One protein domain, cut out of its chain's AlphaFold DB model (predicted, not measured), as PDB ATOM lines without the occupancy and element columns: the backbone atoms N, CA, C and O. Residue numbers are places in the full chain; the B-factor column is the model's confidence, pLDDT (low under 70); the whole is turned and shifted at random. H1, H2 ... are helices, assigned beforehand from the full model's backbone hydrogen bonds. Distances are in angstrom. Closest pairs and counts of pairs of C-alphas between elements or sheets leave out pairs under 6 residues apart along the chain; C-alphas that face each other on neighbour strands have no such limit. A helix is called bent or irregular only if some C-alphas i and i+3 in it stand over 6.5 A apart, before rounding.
ATOM      1  N   PRO A   6     134.149 -28.263  -1.294       92.94
ATOM      2  CA  PRO A   6     134.039 -29.486  -0.496       92.94
ATOM      3  C   PRO A   6     133.391 -29.286   0.884       92.94
ATOM      4  O   PRO A   6     132.720 -30.196   1.381       92.94
ATOM      5  N   LEU A   7     133.522 -28.089   1.471       90.38
ATOM      6  CA  LEU A   7     132.898 -27.736   2.750       90.38
ATOM      7  C   LEU A   7     131.368 -27.662   2.663       90.38
ATOM      8  O   LEU A   7     130.717 -27.650   3.699       90.38
ATOM      9  N   GLY A   8     130.771 -27.709   1.467       92.31
ATOM     10  CA  GLY A   8     129.327 -27.903   1.302       92.31
ATOM     11  C   GLY A   8     128.813 -29.204   1.931       92.31
ATOM     12  O   GLY A   8     127.628 -29.310   2.220       92.31
ATOM     13  N   SER A   9     129.694 -30.181   2.200       93.06
ATOM     14  CA  SER A   9     129.339 -31.382   2.979       93.06
ATOM     15  C   SER A   9     129.082 -31.068   4.461       93.06
ATOM     16  O   SER A   9     128.459 -31.866   5.156       93.06
ATOM     17  N   PHE A  10     129.554 -29.911   4.935       90.31
ATOM     18  CA  PHE A  10     129.406 -29.402   6.297       90.31
ATOM     19  C   PHE A  10     128.976 -27.920   6.259       90.31
ATOM     20  O   PHE A  10     129.773 -27.039   6.602       90.31
ATOM     21  N   PRO A  11     127.718 -27.628   5.864       90.88
ATOM     22  CA  PRO A  11     127.218 -26.268   5.638       90.88
ATOM     23  C   PRO A  11     127.551 -25.221   6.712       90.88
ATOM     24  O   PRO A  11     127.897 -24.104   6.327       90.88
ATOM     25  N   PRO A  12     127.543 -25.530   8.027       87.94
ATOM     26  CA  PRO A  12     127.873 -24.532   9.043       87.94
ATOM     27  C   PRO A  12     129.260 -23.893   8.864       87.94
ATOM     28  O   PRO A  12     129.423 -22.703   9.122       87.94
ATOM     29  N   LEU A  13     130.258 -24.629   8.356       84.25
ATOM     30  CA  LEU A  13     131.597 -24.074   8.101       84.25
ATOM     31  C   LEU A  13     131.585 -22.982   7.021       84.25
ATOM     32  O   LEU A  13     132.458 -22.117   6.996       84.25
ATOM     33  N   LEU A  14     130.583 -23.001   6.140       89.44
ATOM     34  CA  LEU A  14     130.406 -22.010   5.088       89.44
ATOM     35  C   LEU A  14     129.695 -20.742   5.570       89.44
ATOM     36  O   LEU A  14     129.678 -19.766   4.829       89.44
ATOM     37  N   TYR A  15     129.161 -20.682   6.794       86.62
ATOM     38  CA  TYR A  15     128.523 -19.453   7.295       86.62
ATOM     39  C   TYR A  15     129.511 -18.305   7.483       86.62
ATOM     40  O   TYR A  15     129.121 -17.143   7.417       86.62
ATOM     41  N   LEU A  16     130.806 -18.611   7.594       80.62
ATOM     42  CA  LEU A  16     131.868 -17.607   7.533       80.62
ATOM     43  C   LEU A  16     131.807 -16.771   6.244       80.62
ATOM     44  O   LEU A  16     132.190 -15.604   6.262       80.62
ATOM     45  N   LEU A  17     131.273 -17.321   5.145       86.06
ATOM     46  CA  LEU A  17     131.060 -16.578   3.900       86.06
ATOM     47  C   LEU A  17     130.129 -15.380   4.075       86.06
ATOM     48  O   LEU A  17     130.328 -14.377   3.397       86.06
ATOM     49  N   LEU A  18     129.131 -15.489   4.955       84.06
ATOM     50  CA  LEU A  18     128.116 -14.453   5.162       84.06
ATOM     51  C   LEU A  18     128.691 -13.234   5.877       84.06
ATOM     52  O   LEU A  18     128.286 -12.112   5.602       84.06
ATOM     53  N   PHE A  19     129.659 -13.458   6.765       80.12
ATOM     54  CA  PHE A  19     130.275 -12.401   7.565       80.12
ATOM     55  C   PHE A  19     131.503 -11.793   6.889       80.12
ATOM     56  O   PHE A  19     131.713 -10.586   6.936       80.12
ATOM     57  N   PHE A  20     132.327 -12.637   6.268       82.56
ATOM     58  CA  PHE A  20     133.669 -12.268   5.817       82.56
ATOM     59  C   PHE A  20     133.798 -12.205   4.289       82.56
ATOM     60  O   PHE A  20     134.801 -11.718   3.765       82.56
ATOM     61  N   GLY A  21     132.801 -12.706   3.554       85.75
ATOM     62  CA  GLY A  21     132.877 -12.890   2.109       85.75
ATOM     63  C   GLY A  21     133.785 -14.057   1.696       85.75
ATOM     64  O   GLY A  21     134.466 -14.688   2.508       85.75
ATOM     65  N   ARG A  22     133.810 -14.375   0.392       86.94
ATOM     66  CA  ARG A  22     134.569 -15.539  -0.114       86.94
ATOM     67  C   ARG A  22     136.076 -15.385   0.016       86.94
ATOM     68  O   ARG A  22     136.730 -16.357   0.368       86.94
ATOM     69  N   ALA A  23     136.629 -14.213  -0.299       88.00
ATOM     70  CA  ALA A  23     138.081 -14.023  -0.336       88.00
ATOM     71  C   ALA A  23     138.722 -14.278   1.036       88.00
ATOM     72  O   ALA A  23     139.665 -15.060   1.143       88.00
ATOM     73  N   LEU A  24     138.151 -13.691   2.091       84.75
ATOM     74  CA  LEU A  24     138.641 -13.876   3.452       84.75
ATOM     75  C   LEU A  24     138.383 -15.302   3.960       84.75
ATOM     76  O   LEU A  24     139.265 -15.886   4.576       84.75
ATOM     77  N   ALA A  25     137.243 -15.919   3.632       85.00
ATOM     78  CA  ALA A  25     137.002 -17.322   3.975       85.00
ATOM     79  C   ALA A  25     138.016 -18.279   3.314       85.00
ATOM     80  O   ALA A  25     138.505 -19.200   3.964       85.00
ATOM     81  N   ILE A  26     138.373 -18.045   2.042       87.69
ATOM     82  CA  ILE A  26     139.426 -18.805   1.350       87.69
ATOM     83  C   ILE A  26     140.762 -18.611   2.063       87.69
ATOM     84  O   ILE A  26     141.433 -19.594   2.370       87.69
ATOM     85  N   PHE A  27     141.129 -17.359   2.351       86.62
ATOM     86  CA  PHE A  27     142.363 -17.046   3.065       86.62
ATOM     87  C   PHE A  27     142.430 -17.767   4.414       86.62
ATOM     88  O   PHE A  27     143.425 -18.429   4.687       86.62
ATOM     89  N   LEU A  28     141.362 -17.711   5.216       82.75
ATOM     90  CA  LEU A  28     141.298 -18.384   6.511       82.75
ATOM     91  C   LEU A  28     141.495 -19.894   6.367       82.75
ATOM     92  O   LEU A  28     142.319 -20.463   7.073       82.75
ATOM     93  N   VAL A  29     140.802 -20.550   5.432       82.06
ATOM     94  CA  VAL A  29     140.945 -22.002   5.222       82.06
ATOM     95  C   VAL A  29     142.364 -22.381   4.799       82.06
ATOM     96  O   VAL A  29     142.921 -23.346   5.327       82.06
ATOM     97  N   LEU A  30     142.976 -21.625   3.885       84.75
ATOM     98  CA  LEU A  30     144.362 -21.858   3.468       84.75
ATOM     99  C   LEU A  30     145.343 -21.622   4.622       84.75
ATOM    100  O   LEU A  30     146.235 -22.438   4.848       84.75
ATOM    101  N   PHE A  31     145.142 -20.547   5.381       83.88
ATOM    102  CA  PHE A  31     145.969 -20.196   6.526       83.88
ATOM    103  C   PHE A  31     145.880 -21.256   7.632       83.88
ATOM    104  O   PHE A  31     146.913 -21.733   8.096       83.88
ATOM    105  N   PHE A  32     144.674 -21.706   8.000       79.75
ATOM    106  CA  PHE A  32     144.489 -22.781   8.981       79.75
ATOM    107  C   PHE A  32     145.086 -24.105   8.504       79.75
ATOM    108  O   PHE A  32     145.683 -24.819   9.308       79.75
ATOM    109  N   SER A  33     144.979 -24.421   7.211       81.19
ATOM    110  CA  SER A  33     145.591 -25.628   6.644       81.19
ATOM    111  C   SER A  33     147.115 -25.581   6.773       81.19
ATOM    112  O   SER A  33     147.711 -26.508   7.315       81.19
ATOM    113  N   ALA A  34     147.739 -24.469   6.366       82.81
ATOM    114  CA  ALA A  34     149.183 -24.267   6.478       82.81
ATOM    115  C   ALA A  34     149.661 -24.273   7.939       82.81
ATOM    116  O   ALA A  34     150.630 -24.957   8.270       82.81
ATOM    117  N   ALA A  35     148.953 -23.572   8.829       80.62
ATOM    118  CA  ALA A  35     149.250 -23.556  10.257       80.62
ATOM    119  C   ALA A  35     149.163 -24.965  10.861       80.62
ATOM    120  O   ALA A  35     150.059 -25.367  11.597       80.62
ATOM    121  N   THR A  36     148.139 -25.745  10.499       77.75
ATOM    122  CA  THR A  36     147.979 -27.132  10.963       77.75
ATOM    123  C   THR A  36     149.137 -28.010  10.498       77.75
ATOM    124  O   THR A  36     149.684 -28.769  11.293       77.75
ATOM    125  N   THR A  37     149.564 -27.883   9.238       83.06
ATOM    126  CA  THR A  37     150.726 -28.618   8.717       83.06
ATOM    127  C   THR A  37     152.006 -28.271   9.478       83.06
ATOM    128  O   THR A  37     152.721 -29.176   9.897       83.06
ATOM    129  N   ILE A  38     152.278 -26.983   9.718       82.56
ATOM    130  CA  ILE A  38     153.447 -26.536  10.496       82.56
ATOM    131  C   ILE A  38     153.381 -27.097  11.921       82.56
ATOM    132  O   ILE A  38     154.355 -27.647  12.424       82.56
ATOM    133  N   ILE A  39     152.219 -27.016  12.563       77.56
ATOM    134  CA  ILE A  39     152.012 -27.527  13.918       77.56
ATOM    135  C   ILE A  39     152.298 -29.033  14.003       77.56
ATOM    136  O   ILE A  39     153.029 -29.462  14.899       77.56
ATOM    137  N   LEU A  40     151.755 -29.820  13.070       78.19
ATOM    138  CA  LEU A  40     151.951 -31.271  13.029       78.19
ATOM    139  C   LEU A  40     153.419 -31.650  12.805       78.19
ATOM    140  O   LEU A  40     153.877 -32.643  13.360       78.19
ATOM    141  N   ILE A  41     154.161 -30.858  12.027       83.75
ATOM    142  CA  ILE A  41     155.584 -31.100  11.757       83.75
ATOM    143  C   ILE A  41     156.454 -30.736  12.969       83.75
ATOM    144  O   ILE A  41     157.369 -31.482  13.309       83.75
ATOM    145  N   TYR A  42     156.182 -29.609  13.634       81.62
ATOM    146  CA  TYR A  42     157.091 -29.041  14.637       81.62
ATOM    147  C   TYR A  42     156.682 -29.285  16.102       81.62
ATOM    148  O   TYR A  42     157.386 -28.833  16.999       81.62
ATOM    149  N   SER A  43     155.583 -30.007  16.369       69.81
ATOM    150  CA  SER A  43     155.144 -30.424  17.723       69.81
ATOM    151  C   SER A  43     155.126 -29.289  18.765       69.81
ATOM    152  O   SER A  43     155.555 -29.451  19.907       69.81
ATOM    153  N   ILE A  44     154.646 -28.107  18.370       71.62
ATOM    154  CA  ILE A  44     154.740 -26.885  19.184       71.62
ATOM    155  C   ILE A  44     153.566 -26.801  20.174       71.62
ATOM    156  O   ILE A  44     152.408 -26.876  19.778       71.62
ATOM    157  N   GLN A  45     153.842 -26.510  21.453       67.75
ATOM    158  CA  GLN A  45     152.845 -26.274  22.523       67.75
ATOM    159  C   GLN A  45     151.786 -25.186  22.195       67.75
ATOM    160  O   GLN A  45     150.719 -25.141  22.806       67.75
ATOM    161  N   MET A  46     152.030 -24.363  21.169       64.94
ATOM    162  CA  MET A  46     151.098 -23.388  20.579       64.94
ATOM    163  C   MET A  46     149.830 -24.021  19.972       64.94
ATOM    164  O   MET A  46     148.881 -23.292  19.677       64.94
ATOM    165  N   CYS A  47     149.762 -25.354  19.831       64.38
ATOM    166  CA  CYS A  47     148.544 -26.092  19.465       64.38
ATOM    167  C   CYS A  47     147.315 -25.645  20.266       64.38
ATOM    168  O   CYS A  47     146.231 -25.492  19.708       64.38
ATOM    169  N   PHE A  48     147.481 -25.420  21.574       65.38
ATOM    170  CA  PHE A  48     146.366 -25.137  22.476       65.38
ATOM    171  C   PHE A  48     145.675 -23.806  22.149       65.38
ATOM    172  O   PHE A  48     144.448 -23.735  22.120       65.38
ATOM    173  N   PHE A  49     146.448 -22.765  21.816       67.00
ATOM    174  CA  PHE A  49     145.912 -21.455  21.430       67.00
ATOM    175  C   PHE A  49     145.108 -21.516  20.128       67.00
ATOM    176  O   PHE A  49     144.044 -20.897  20.033       67.00
ATOM    177  N   TRP A  50     145.587 -22.287  19.149       69.88
ATOM    178  CA  TRP A  50     144.897 -22.483  17.873       69.88
ATOM    179  C   TRP A  50     143.634 -23.326  18.017       69.88
ATOM    180  O   TRP A  50     142.617 -22.984  17.418       69.88
ATOM    181  N   ILE A  51     143.656 -24.362  18.860       69.19
ATOM    182  CA  ILE A  51     142.460 -25.144  19.196       69.19
ATOM    183  C   ILE A  51     141.412 -24.241  19.854       69.19
ATOM    184  O   ILE A  51     140.260 -24.260  19.436       69.19
ATOM    185  N   ILE A  52     141.797 -23.386  20.808       70.12
ATOM    186  CA  ILE A  52     140.873 -22.442  21.459       70.12
ATOM    187  C   ILE A  52     140.286 -21.438  20.451       70.12
ATOM    188  O   ILE A  52     139.077 -21.186  20.467       70.12
ATOM    189  N   HIS A  53     141.102 -20.890  19.543       71.56
ATOM    190  CA  HIS A  53     140.623 -19.976  18.494       71.56
ATOM    191  C   HIS A  53     139.691 -20.675  17.498       71.56
ATOM    192  O   HIS A  53     138.649 -20.142  17.123       71.56
ATOM    193  N   PHE A  54     140.015 -21.904  17.108       72.56
ATOM    194  CA  PHE A  54     139.160 -22.700  16.241       72.56
ATOM    195  C   PHE A  54     137.833 -23.050  16.931       72.56
ATOM    196  O   PHE A  54     136.765 -22.854  16.355       72.56
ATOM    197  N   CYS A  55     137.871 -23.476  18.197       69.50
ATOM    198  CA  CYS A  55     136.683 -23.754  19.003       69.50
ATOM    199  C   CYS A  55     135.800 -22.514  19.199       69.50
ATOM    200  O   CYS A  55     134.578 -22.633  19.157       69.50
ATOM    201  N   SER A  56     136.382 -21.327  19.375       68.56
ATOM    202  CA  SER A  56     135.615 -20.077  19.499       68.56
ATOM    203  C   SER A  56     134.969 -19.656  18.176       68.56
ATOM    204  O   SER A  56     133.797 -19.279  18.178       68.56
ATOM    205  N   ILE A  57     135.649 -19.831  17.038       72.81
ATOM    206  CA  ILE A  57     135.036 -19.661  15.709       72.81
ATOM    207  C   ILE A  57     133.880 -20.653  15.513       72.81
ATOM    208  O   ILE A  57     132.796 -20.261  15.080       72.81
ATOM    209  N   LEU A  58     134.059 -21.924  15.885       70.88
ATOM    210  CA  LEU A  58     132.996 -22.932  15.810       70.88
ATOM    211  C   LEU A  58     131.802 -22.610  16.723       70.88
ATOM    212  O   LEU A  58     130.658 -22.841  16.334       70.88
ATOM    213  N   LEU A  59     132.041 -22.052  17.914       67.00
ATOM    214  CA  LEU A  59     130.981 -21.605  18.824       67.00
ATOM    215  C   LEU A  59     130.198 -20.414  18.254       67.00
ATOM    216  O   LEU A  59     128.969 -20.399  18.346       67.00
ATOM    217  N   LEU A  60     130.876 -19.459  17.610       69.75
ATOM    218  CA  LEU A  60     130.230 -18.350  16.899       69.75
ATOM    219  C   LEU A  60     129.366 -18.857  15.734       69.75
ATOM    220  O   LEU A  60     128.217 -18.439  15.587       69.75
ATOM    221  N   ILE A  61     129.873 -19.825  14.964       69.62
ATOM    222  CA  ILE A  61     129.120 -20.493  13.891       69.62
ATOM    223  C   ILE A  61     127.881 -21.205  14.453       69.62
ATOM    224  O   ILE A  61     126.787 -21.066  13.904       69.62
ATOM    225  N   LYS A  62     128.024 -21.937  15.568       69.44
ATOM    226  CA  LYS A  62     126.917 -22.650  16.221       69.44
ATOM    227  C   LYS A  62     125.828 -21.683  16.690       69.44
ATOM    228  O   LYS A  62     124.656 -21.924  16.414       69.44
ATOM    229  N   ASN A  63     126.189 -20.571  17.326       65.56
ATOM    230  CA  ASN A  63     125.206 -19.579  17.775       65.56
ATOM    231  C   ASN A  63     124.512 -18.864  16.606       65.56
ATOM    232  O   ASN A  63     123.314 -18.604  16.677       65.56
ATOM    233  N   SER A  64     125.221 -18.629  15.499       63.03
ATOM    234  CA  SER A  64     124.621 -18.095  14.271       63.03
ATOM    235  C   SER A  64     123.680 -19.088  13.577       63.03
ATOM    236  O   SER A  64     122.837 -18.675  12.785       63.03
ATOM    237  N   SER A  65     123.798 -20.391  13.845       60.75
ATOM    238  CA  SER A  65     123.012 -21.428  13.163       60.75
ATOM    239  C   SER A  65     121.577 -21.598  13.677       60.75
ATOM    240  O   SER A  65     120.803 -22.317  13.053       60.75
ATOM    241  N   ASN A  66     121.184 -20.885  14.740       62.25
ATOM    242  CA  ASN A  66     119.827 -20.921  15.306       62.25
ATOM    243  C   ASN A  66     118.759 -20.187  14.467       62.25
ATOM    244  O   ASN A  66     117.653 -19.943  14.950       62.25
TER     245      ASN A  66
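Overview. This is residues 6 to 66 of the 304 residues of an uncharacterized protein of Candidatus Dependentiae bacterium (UniProt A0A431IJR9). The longest helix, H2, is sharply bent, and its long arm H2b and the helix H3 form the two limbs of a loose, narrow U, running opposite ways with few contacts between them. The short arm H2a fills the open end, crossing H3 near its last residues, and the small helix H1 sits at the start of H2a; residues 40 to 46, at the closed end of the U, stick out. The printed part has 61 residues with three named helices in the order H1, H2, H3, no named strand, and the class all helix. It is only just loose, close to compact, with a radius of gyration of the C-alphas of 12.7 A, and elongated, spanning 36 by 22 by 20 A.

Along the chain. H2, residues 11 to 42, was assigned as one helix by its hydrogen bonds but is bent: C-alphas 19 and 22 are 9.3 A apart. Its arm H2b, residues 22 to 42, is 30.1 A long and ends at C-alpha 42 (157.091, -29.041, 14.637); H2a, residues 11 to 19, measures 14.3 A. H3, residues 47 to 64, is 25.8 A long and ends at C-alpha 64 (124.621, -18.095, 14.271). H1, residues 6 to 9, begins at C-alpha 6 (134.039, -29.486, -0.496) and is neither bent nor irregular, but only just: C-alphas 6 and 9 are 6.1 A apart.

Arrangement. H2b and H2a are close but not clearly touching, at a steep tilt of 58 degrees, opposite ways; their closest C-alphas, of Leu 17 and Ala 25, are 6.0 A apart. H2b and H3 are close but not clearly touching, at a shallow tilt of 30 degrees, opposite ways; their closest C-alphas, of Ile 39 and Cys 47, are 6.7 A apart. H3 touches H2a with residues 58 to 62 alone, about perpendicular at 84 degrees, the closest C-alphas being those of Pro 12 and Ile 61, 6.4 A. H1 and H2a only just touch, and only at the corner, with 3 pairs of C-alphas within 8 A; the closest are those of Leu 7 and Leu 13, 6.6 A. H1 is apart from H2b and H3. Every O i to N i+4 pair is within hydrogen-bond range in H2b and H3; H2a has 0 of 5 but 5 of 6 O i to N i+3 pairs, and H1 is too short for an i+4 pair.

Size, cuts and confidence. The two C-alphas farthest apart, of Tyr 42 and Asn 66, are 38.1 A apart. The printed part has no cut, and both links are tight. The mean pLDDT of the printed part is 78.2; residue 43, residues 45 to 51, 55 to 56 and 59 to 66 are under 70.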